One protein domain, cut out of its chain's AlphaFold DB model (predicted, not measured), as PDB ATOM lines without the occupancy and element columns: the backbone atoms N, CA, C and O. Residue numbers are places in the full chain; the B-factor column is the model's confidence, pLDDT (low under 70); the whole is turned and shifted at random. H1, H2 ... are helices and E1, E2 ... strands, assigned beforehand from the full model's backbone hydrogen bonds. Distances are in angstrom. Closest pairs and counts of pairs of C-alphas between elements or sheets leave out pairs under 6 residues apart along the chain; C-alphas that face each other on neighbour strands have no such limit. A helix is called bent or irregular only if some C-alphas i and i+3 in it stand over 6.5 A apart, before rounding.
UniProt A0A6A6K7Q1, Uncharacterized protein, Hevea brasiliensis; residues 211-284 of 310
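This is residues 211 to 284 of the 310 residues of an uncharacterized protein of Hevea brasiliensis (UniProt A0A6A6K7Q1). A loose, drawn-out chain of helices: at one end a tiny pair of parallel strands, E1 and E2, with H1 beside E2, and from there H2, in the middle, and H3 lead out to the other end. Residues 261 to 269 then fold back from H3 towards the middle, where H4 comes near H2 and runs on towards E1; no helix touches another. The printed part has 74 residues, with four named helices and two named strands in the order E1, H1, E2, H2, H3, H4, and the class is mostly helix. The whole is loose, with a radius of gyration of the C-alphas of 14.8 A, and only just elongated, with spans of 48 by 24 by 18 A.

The sheet has two parallel strands, E1, residues 215 to 217, and E2, residues 236 to 238, at 25 degrees between their directions. N 216 and O 236 are within hydrogen-bond range at 2.8 A, and so are N 238 and O 216 at 2.8 A. H1, residues 225 to 233, completes a strand-helix-strand unit, two parallel neighbour strands with a helix between them in the chain, and the crossover is right-handed. The closest C-alphas of H1 and E2 are those of Leu 231 and Thr 237, 7.3 A apart. H2, residues 240 to 246, and H4, residues 270 to 283, are close but not clearly touching, about perpendicular at 79 degrees; their closest C-alphas are those of Leu 240 and Asp 277, 7.2 A apart. H3, residues 252 to 260, is close to H2 but not clearly touching it, at a steep tilt of 63 degrees, the same way; the closest C-alphas are those of Leu 246 and Trp 253, 6.6 A apart. The closest C-alphas of E1 and H4 are those of Tyr 217 and Phe 281, 7.9 A apart. H3 and H4 are apart, as are H1 and H2. Every O i to N i+4 pair is within hydrogen-bond range in H3 and H4, but 0 of 5 in H1 and 0 of 3 in H2, where 4 of 6 and 3 of 4 O i to N i+3 pairs are.

E1 begins at C-alpha 215, (169.502, 162.276, 91.720). H4 is 20.2 A from first to last C-alpha and ends at C-alpha 283, (178.070, 166.189, 101.112). H1 measures 14.7 A, H3 12.2 A and H2 10.2 A. H1 and H2 are irregular: C-alphas 227 and 230 are 7.7 A apart, and C-alphas 242 and 245 are 7.9 A apart.

The two C-alphas farthest apart are those of Glu 211 and Lys 262, at 48.3 A. The printed part has no cut, and no link is long. Mean pLDDT of the printed part is 80.9; 9 residues are under 70, among them 270 to 272 in H4.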
ATOM      1  N   GLU A 211     163.620 169.710  92.146       82.38
ATOM      2  CA  GLU A 211     163.238 169.679  90.732       82.38
ATOM      3  C   GLU A 211     163.201 168.238  90.205       82.38
ATOM      4  O   GLU A 211     164.046 167.421  90.578       82.38
ATOM      5  N   ASP A 212     162.276 167.957  89.294       88.69
ATOM      6  CA  ASP A 212     162.175 166.662  88.622       88.69
ATOM      7  C   ASP A 212     163.475 166.318  87.857       88.69
ATOM      8  O   ASP A 212     164.211 167.191  87.381       88.69
ATOM      9  N   GLY A 213     163.785 165.024  87.754       82.50
ATOM     10  CA  GLY A 213     164.963 164.482  87.069       82.50
ATOM     11  C   GLY A 213     166.278 164.586  87.855       82.50
ATOM     12  O   GLY A 213     167.360 164.414  87.289       82.50
ATOM     13  N   ARG A 214     166.228 164.914  89.151       83.75
ATOM     14  CA  ARG A 214     167.414 164.979  90.024       83.75
ATOM     15  C   ARG A 214     167.747 163.619  90.639       83.75
ATOM     16  O   ARG A 214     166.866 162.800  90.873       83.75
ATOM     17  N   ASN A 215     169.031 163.428  90.953       86.31
ATOM     18  CA  ASN A 215     169.502 162.276  91.720       86.31
ATOM     19  C   ASN A 215     169.248 162.500  93.216       86.31
ATOM     20  O   ASN A 215     169.636 163.545  93.753       86.31
ATOM     21  N   ILE A 216     168.638 161.520  93.875       84.75
ATOM     22  CA  ILE A 216     168.333 161.521  95.303       84.75
ATOM     23  C   ILE A 216     168.980 160.293  95.932       84.75
ATOM     24  O   ILE A 216     168.663 159.165  95.573       84.75
ATOM     25  N   TYR A 217     169.868 160.526  96.892       86.00
ATOM     26  CA  TYR A 217     170.369 159.472  97.766       86.00
ATOM     27  C   TYR A 217     169.430 159.315  98.962       86.00
ATOM     28  O   TYR A 217     169.125 160.313  99.624       86.00
ATOM     29  N   ILE A 218     168.984 158.091  99.236       82.06
ATOM     30  CA  ILE A 218     168.058 157.777 100.325       82.06
ATOM     31  C   ILE A 218     168.790 156.904 101.351       82.06
ATOM     32  O   ILE A 218     168.969 155.705 101.154       82.06
ATOM     33  N   ALA A 219     169.191 157.520 102.464       78.62
ATOM     34  CA  ALA A 219     169.657 156.803 103.647       78.62
ATOM     35  C   ALA A 219     168.437 156.230 104.382       78.62
ATOM     36  O   ALA A 219     167.664 156.987 104.974       78.62
ATOM     37  N   THR A 220     168.235 154.916 104.302       73.69
ATOM     38  CA  THR A 220     167.047 154.242 104.839       73.69
ATOM     39  C   THR A 220     167.418 152.999 105.634       73.69
ATOM     40  O   THR A 220     168.391 152.312 105.334       73.69
ATOM     41  N   ASN A 221     166.614 152.712 106.652       69.19
ATOM     42  CA  ASN A 221     166.614 151.446 107.377       69.19
ATOM     43  C   ASN A 221     165.537 150.475 106.860       69.19
ATOM     44  O   ASN A 221     165.395 149.394 107.431       69.19
ATOM     45  N   GLU A 222     164.783 150.848 105.821       72.00
ATOM     46  CA  GLU A 222     163.851 149.938 105.158       72.00
ATOM     47  C   GLU A 222     164.624 148.880 104.360       72.00
ATOM     48  O   GLU A 222     165.427 149.240 103.495       72.00
ATOM     49  N   PRO A 223     164.409 147.580 104.634       70.25
ATOM     50  CA  PRO A 223     165.168 146.507 103.997       70.25
ATOM     51  C   PRO A 223     164.794 146.319 102.524       70.25
ATOM     52  O   PRO A 223     165.604 145.817 101.748       70.25
ATOM     53  N   ASP A 224     163.574 146.700 102.145       76.50
ATOM     54  CA  ASP A 224     163.074 146.592 100.781       76.50
ATOM     55  C   ASP A 224     163.081 147.966 100.106       76.50
ATOM     56  O   ASP A 224     162.220 148.814 100.350       76.50
ATOM     57  N   THR A 225     164.062 148.193  99.232       80.81
ATOM     58  CA  THR A 225     164.197 149.457  98.499       80.81
ATOM     59  C   THR A 225     163.104 149.657  97.451       80.81
ATOM     60  O   THR A 225     162.870 150.802  97.054       80.81
ATOM     61  N   SER A 226     162.382 148.596  97.055       85.25
ATOM     62  CA  SER A 226     161.237 148.705  96.138       85.25
ATOM     63  C   SER A 226     160.085 149.516  96.734       85.25
ATOM     64  O   SER A 226     159.292 150.107  96.003       85.25
ATOM     65  N   PHE A 227     160.059 149.668  98.063       79.81
ATOM     66  CA  PHE A 227     159.173 150.600  98.754       79.81
ATOM     67  C   PHE A 227     159.233 152.019  98.162       79.81
ATOM     68  O   PHE A 227     158.220 152.707  98.088       79.81
ATOM     69  N   PHE A 228     160.403 152.449  97.688       84.25
ATOM     70  CA  PHE A 228     160.621 153.780  97.119       84.25
ATOM     71  C   PHE A 228     160.460 153.837  95.594       84.25
ATOM     72  O   PHE A 228     160.703 154.891  95.004       84.25
ATOM     73  N   ASP A 229     160.043 152.752  94.940       89.62
ATOM     74  CA  ASP A 229     159.856 152.709  93.486       89.62
ATOM     75  C   ASP A 229     158.949 153.815  92.930       89.62
ATOM     76  O   ASP A 229     159.308 154.364  91.887       89.62
ATOM     77  N   PRO A 230     157.865 154.252  93.607       90.94
ATOM     78  CA  PRO A 230     157.056 155.375  93.128       90.94
ATOM     79  C   PRO A 230     157.845 156.682  92.928       90.94
ATOM     80  O   PRO A 230     157.459 157.529  92.126       90.94
ATOM     81  N   LEU A 231     158.983 156.863  93.613       85.19
ATOM     82  CA  LEU A 231     159.848 158.033  93.422       85.19
ATOM     83  C   LEU A 231     160.600 158.006  92.086       85.19
ATOM     84  O   LEU A 231     161.001 159.071  91.605       85.19
ATOM     85  N   LYS A 232     160.773 156.826  91.474       88.75
ATOM     86  CA  LYS A 232     161.547 156.638  90.237       88.75
ATOM     87  C   LYS A 232     160.925 157.329  89.026       88.75
ATOM     88  O   LYS A 232     161.644 157.675  88.093       88.75
ATOM     89  N   ASP A 233     159.623 157.605  89.070       89.50
ATOM     90  CA  ASP A 233     158.922 158.336  88.010       89.50
ATOM     91  C   ASP A 233     159.409 159.785  87.873       89.50
ATOM     92  O   ASP A 233     159.382 160.358  86.782       89.50
ATOM     93  N   LYS A 234     159.866 160.391  88.977       86.56
ATOM     94  CA  LYS A 234     160.321 161.790  89.011       86.56
ATOM     95  C   LYS A 234     161.801 161.952  89.313       86.56
ATOM     96  O   LYS A 234     162.377 162.972  88.939       86.56
ATOM     97  N   TYR A 235     162.419 161.000  89.998       88.50
ATOM     98  CA  TYR A 235     163.773 161.132  90.522       88.50
ATOM     99  C   TYR A 235     164.595 159.882  90.246       88.50
ATOM    100  O   TYR A 235     164.087 158.768  90.281       88.50
ATOM    101  N   THR A 236     165.899 160.053  90.057       90.00
ATOM    102  CA  THR A 236     166.823 158.916  90.061       90.00
ATOM    103  C   THR A 236     167.201 158.625  91.507       90.00
ATOM    104  O   THR A 236     167.841 159.461  92.149       90.00
ATOM    105  N   THR A 237     166.780 157.486  92.046       87.50
ATOM    106  CA  THR A 237     167.074 157.099  93.430       87.50
ATOM    107  C   THR A 237     168.380 156.315  93.528       87.50
ATOM    108  O   THR A 237     168.723 155.571  92.614       87.50
ATOM    109  N   HIS A 238     169.106 156.522  94.628       88.75
ATOM    110  CA  HIS A 238     170.330 155.807  94.980       88.75
ATOM    111  C   HIS A 238     170.286 155.357  96.437       88.75
ATOM    112  O   HIS A 238     169.895 156.138  97.313       88.75
ATOM    113  N   PHE A 239     170.763 154.145  96.699       86.88
ATOM    114  CA  PHE A 239     170.844 153.555  98.036       86.88
ATOM    115  C   PHE A 239     172.266 153.113  98.376       86.88
ATOM    116  O   PHE A 239     173.101 152.918  97.494       86.88
ATOM    117  N   LEU A 240     172.538 152.920  99.667       84.56
ATOM    118  CA  LEU A 240     173.846 152.475 100.152       84.56
ATOM    119  C   LEU A 240     174.293 151.149  99.515       84.56
ATOM    120  O   LEU A 240     175.454 150.998  99.136       84.56
ATOM    121  N   ASP A 241     173.358 150.211  99.366       86.75
ATOM    122  CA  ASP A 241     173.635 148.862  98.866       86.75
ATOM    123  C   ASP A 241     173.942 148.821  97.358       86.75
ATOM    124  O   ASP A 241     174.484 147.830  96.880       86.75
ATOM    125  N   GLU A 242     173.679 149.895  96.600       88.81
ATOM    126  CA  GLU A 242     174.139 150.005  95.202       88.81
ATOM    127  C   GLU A 242     175.665 150.106  95.097       88.81
ATOM    128  O   GLU A 242     176.227 149.795  94.051       88.81
ATOM    129  N   TYR A 243     176.327 150.521  96.179       89.69
ATOM    130  CA  TYR A 243     177.777 150.700  96.266       89.69
ATOM    131  C   TYR A 243     178.444 149.586  97.080       89.69
ATOM    132  O   TYR A 243     179.489 149.801  97.704       89.69
ATOM    133  N   LYS A 244     177.809 148.407  97.146       90.00
ATOM    134  CA  LYS A 244     178.298 147.264  97.928       90.00
ATOM    135  C   LYS A 244     179.687 146.812  97.499       90.00
ATOM    136  O   LYS A 244     180.467 146.383  98.333       90.00
ATOM    137  N   ASP A 245     180.009 146.956  96.222       91.69
ATOM    138  CA  ASP A 245     181.315 146.648  95.636       91.69
ATOM    139  C   ASP A 245     182.482 147.404  96.298       91.69
ATOM    140  O   ASP A 245     183.632 146.979  96.209       91.69
ATOM    141  N   LEU A 246     182.198 148.507  96.998       87.88
ATOM    142  CA  LEU A 246     183.199 149.269  97.741       87.88
ATOM    143  C   LEU A 246     183.522 148.693  99.125       87.88
ATOM    144  O   LEU A 246     184.531 149.092  99.704       87.88
ATOM    145  N   TRP A 247     182.683 147.814  99.674       86.06
ATOM    146  CA  TRP A 247     182.812 147.330 101.056       86.06
ATOM    147  C   TRP A 247     182.458 145.852 101.266       86.06
ATOM    148  O   TRP A 247     182.635 145.335 102.369       86.06
ATOM    149  N   ASP A 248     181.969 145.154 100.243       88.38
ATOM    150  CA  ASP A 248     181.682 143.725 100.302       88.38
ATOM    151  C   ASP A 248     182.961 142.881 100.385       88.38
ATOM    152  O   ASP A 248     184.082 143.388 100.322       88.38
ATOM    153  N   GLU A 249     182.801 141.567 100.516       90.06
ATOM    154  CA  GLU A 249     183.908 140.615 100.661       90.06
ATOM    155  C   GLU A 249     184.901 140.629  99.482       90.06
ATOM    156  O   GLU A 249     186.043 140.192  99.631       90.06
ATOM    157  N   ASN A 250     184.488 141.142  98.318       89.69
ATOM    158  CA  ASN A 250     185.319 141.248  97.120       89.69
ATOM    159  C   ASN A 250     185.990 142.625  96.988       89.69
ATOM    160  O   ASN A 250     186.786 142.833  96.069       89.69
ATOM    161  N   SER A 251     185.676 143.566  97.881       90.31
ATOM    162  CA  SER A 251     186.172 144.937  97.832       90.31
ATOM    163  C   SER A 251     187.632 145.068  98.276       90.31
ATOM    164  O   SER A 251     188.149 144.323  99.118       90.31
ATOM    165  N   GLU A 252     188.296 146.102  97.754       88.81
ATOM    166  CA  GLU A 252     189.627 146.499  98.223       88.81
ATOM    167  C   GLU A 252     189.589 146.838  99.720       88.81
ATOM    168  O   GLU A 252     190.431 146.354 100.474       88.81
ATOM    169  N   TRP A 253     188.550 147.552 100.170       86.62
ATOM    170  CA  TRP A 253     188.344 147.899 101.577       86.62
ATOM    171  C   TRP A 253     188.336 146.669 102.487       86.62
ATOM    172  O   TRP A 253     189.047 146.650 103.495       86.62
ATOM    173  N   TYR A 254     187.584 145.625 102.133       84.12
ATOM    174  CA  TYR A 254     187.520 144.396 102.919       84.12
ATOM    175  C   TYR A 254     188.888 143.714 102.982       84.12
ATOM    176  O   TYR A 254     189.346 143.321 104.056       84.12
ATOM    177  N   SER A 255     189.596 143.642 101.852       85.19
ATOM    178  CA  SER A 255     190.929 143.038 101.797       85.19
ATOM    179  C   SER A 255     191.962 143.800 102.644       85.19
ATOM    180  O   SER A 255     192.737 143.192 103.393       85.19
ATOM    181  N   GLU A 256     191.950 145.134 102.586       82.56
ATOM    182  CA  GLU A 256     192.882 145.995 103.311       82.56
ATOM    183  C   GLU A 256     192.595 146.002 104.810       82.56
ATOM    184  O   GLU A 256     193.512 145.828 105.615       82.56
ATOM    185  N   THR A 257     191.329 146.151 105.202       77.50
ATOM    186  CA  THR A 257     190.927 146.155 106.614       77.50
ATOM    187  C   THR A 257     191.180 144.805 107.273       77.50
ATOM    188  O   THR A 257     191.743 144.770 108.366       77.50
ATOM    189  N   THR A 258     190.895 143.697 106.583       81.06
ATOM    190  CA  THR A 258     191.234 142.343 107.050       81.06
ATOM    191  C   THR A 258     192.737 142.200 107.278       81.06
ATOM    192  O   THR A 258     193.181 141.690 108.309       81.06
ATOM    193  N   LYS A 259     193.555 142.692 106.340       81.38
ATOM    194  CA  LYS A 259     195.017 142.644 106.454       81.38
ATOM    195  C   LYS A 259     195.537 143.490 107.620       81.38
ATOM    196  O   LYS A 259     196.417 143.037 108.351       81.38
ATOM    197  N   LEU A 260     194.996 144.695 107.807       82.75
ATOM    198  CA  LEU A 260     195.330 145.575 108.932       82.75
ATOM    199  C   LEU A 260     194.907 144.965 110.273       82.75
ATOM    200  O   LEU A 260     195.613 145.114 111.270       82.75
ATOM    201  N   ASN A 261     193.811 144.211 110.281       83.62
ATOM    202  CA  ASN A 261     193.264 143.545 111.453       83.62
ATOM    203  C   ASN A 261     193.768 142.095 111.611       83.62
ATOM    204  O   ASN A 261     193.040 141.202 112.035       83.62
ATOM    205  N   LYS A 262     195.036 141.839 111.254       87.88
ATOM    206  CA  LYS A 262     195.728 140.544 111.449       87.88
ATOM    207  C   LYS A 262     194.992 139.332 110.850       87.88
ATOM    208  O   LYS A 262     195.074 138.230 111.387       87.88
ATOM    209  N   GLY A 263     194.299 139.524 109.730       82.19
ATOM    210  CA  GLY A 263     193.539 138.475 109.048       82.19
ATOM    211  C   GLY A 263     192.104 138.302 109.550       82.19
ATOM    212  O   GLY A 263     191.411 137.422 109.049       82.19
ATOM    213  N   VAL A 264     191.648 139.117 110.509       82.88
ATOM    214  CA  VAL A 264     190.261 139.107 110.987       82.88
ATOM    215  C   VAL A 264     189.438 140.099 110.160       82.88
ATOM    216  O   VAL A 264     189.722 141.299 110.210       82.88
ATOM    217  N   PRO A 265     188.431 139.639 109.402       77.50
ATOM    218  CA  PRO A 265     187.633 140.530 108.574       77.50
ATOM    219  C   PRO A 265     186.814 141.504 109.416       77.50
ATOM    220  O   PRO A 265     186.319 141.159 110.490       77.50
ATOM    221  N   VAL A 266     186.699 142.737 108.925       78.19
ATOM    222  CA  VAL A 266     185.875 143.779 109.541       78.19
ATOM    223  C   VAL A 266     184.520 143.769 108.850       78.19
ATOM    224  O   VAL A 266     184.430 143.975 107.642       78.19
ATOM    225  N   GLU A 267     183.465 143.511 109.617       76.38
ATOM    226  CA  GLU A 267     182.103 143.509 109.092       76.38
ATOM    227  C   GLU A 267     181.646 144.937 108.767       76.38
ATOM    228  O   GLU A 267     181.858 145.871 109.546       76.38
ATOM    229  N   PHE A 268     180.985 145.107 107.620       74.00
ATOM    230  CA  PHE A 268     180.281 146.345 107.299       74.00
ATOM    231  C   PHE A 268     178.924 146.371 108.015       74.00
ATOM    232  O   PHE A 268     177.861 146.141 107.436       74.00
ATOM    233  N   ASP A 269     178.999 146.584 109.322       72.31
ATOM    234  CA  ASP A 269     177.875 146.518 110.242       72.31
ATOM    235  C   ASP A 269     176.951 147.752 110.158       72.31
ATOM    236  O   ASP A 269     177.134 148.688 109.369       72.31
ATOM    237  N   GLY A 270     175.925 147.788 111.012       62.72
ATOM    238  CA  GLY A 270     175.004 148.925 111.078       62.72
ATOM    239  C   GLY A 270     175.685 150.263 111.410       62.72
ATOM    240  O   GLY A 270     175.166 151.318 111.045       62.72
ATOM    241  N   TYR A 271     176.838 150.253 112.079       59.97
ATOM    242  CA  TYR A 271     177.548 151.460 112.488       59.97
ATOM    243  C   TYR A 271     178.281 152.064 111.293       59.97
ATOM    244  O   TYR A 271     178.203 153.277 111.056       59.97
ATOM    245  N   MET A 272     178.942 151.214 110.507       66.69
ATOM    246  CA  MET A 272     179.590 151.611 109.264       66.69
ATOM    247  C   MET A 272     178.570 152.141 108.256       66.69
ATOM    248  O   MET A 272     178.789 153.211 107.681       66.69
ATOM    249  N   ARG A 273     177.408 151.484 108.136       77.19
ATOM    250  CA  ARG A 273     176.290 151.956 107.299       77.19
ATOM    251  C   ARG A 273     175.850 153.374 107.670       77.19
ATOM    252  O   ARG A 273     175.878 154.266 106.826       77.19
ATOM    253  N   VAL A 274     175.561 153.621 108.952       67.56
ATOM    254  CA  VAL A 274     175.144 154.950 109.446       67.56
ATOM    255  C   VAL A 274     176.226 156.009 109.232       67.56
ATOM    256  O   VAL A 274     175.916 157.167 108.935       67.56
ATOM    257  N   SER A 275     177.495 155.635 109.385       67.12
ATOM    258  CA  SER A 275     178.625 156.541 109.181       67.12
ATOM    259  C   SER A 275     178.738 156.970 107.716       67.12
ATOM    260  O   SER A 275     178.843 158.168 107.443       67.12
ATOM    261  N   VAL A 276     178.636 156.031 106.768       72.69
ATOM    262  CA  VAL A 276     178.634 156.343 105.330       72.69
ATOM    263  C   VAL A 276     177.409 157.173 104.955       72.69
ATOM    264  O   VAL A 276     177.567 158.228 104.343       72.69
ATOM    265  N   ASP A 277     176.213 156.778 105.393       75.88
ATOM    266  CA  ASP A 277     174.976 157.527 105.144       75.88
ATOM    267  C   ASP A 277     175.068 158.978 105.625       75.88
ATOM    268  O   ASP A 277     174.719 159.911 104.899       75.88
ATOM    269  N   THR A 278     175.604 159.187 106.832       66.56
ATOM    270  CA  THR A 278     175.807 160.525 107.403       66.56
ATOM    271  C   THR A 278     176.780 161.342 106.554       66.56
ATOM    272  O   THR A 278     176.535 162.510 106.246       66.56
ATOM    273  N   GLU A 279     177.892 160.738 106.146       72.06
ATOM    274  CA  GLU A 279     178.923 161.386 105.343       72.06
ATOM    275  C   GLU A 279     178.428 161.741 103.927       72.06
ATOM    276  O   GLU A 279     178.745 162.821 103.409       72.06
ATOM    277  N   VAL A 280     177.617 160.882 103.304       71.75
ATOM    278  CA  VAL A 280     176.965 161.158 102.013       71.75
ATOM    279  C   VAL A 280     175.943 162.285 102.169       71.75
ATOM    280  O   VAL A 280     175.967 163.252 101.400       71.75
ATOM    281  N   PHE A 281     175.113 162.229 103.213       72.81
ATOM    282  CA  PHE A 281     174.127 163.260 103.531       72.81
ATOM    283  C   PHE A 281     174.771 164.648 103.698       72.81
ATOM    284  O   PHE A 281     174.338 165.627 103.077       72.81
ATOM    285  N   LEU A 282     175.870 164.744 104.455       61.75
ATOM    286  CA  LEU A 282     176.586 166.004 104.683       61.75
ATOM    287  C   LEU A 282     177.200 166.596 103.405       61.75
ATOM    288  O   LEU A 282     177.324 167.819 103.294       61.75
ATOM    289  N   ARG A 283     177.555 165.757 102.425       74.12
ATOM    290  CA  ARG A 283     178.070 166.189 101.112       74.12
ATOM    291  C   ARG A 283     176.962 166.545 100.115       74.12
ATOM    292  O   ARG A 283     177.247 167.164  99.085       74.12
ATOM    293  N   GLY A 284     175.710 166.204 100.414       69.88
ATOM    294  CA  GLY A 284     174.549 166.514  99.586       69.88
ATOM    295  C   GLY A 284     174.366 168.018  99.349       69.88
ATOM    296  O   GLY A 284     174.510 168.846 100.248       69.88
TER     297      GLY A 284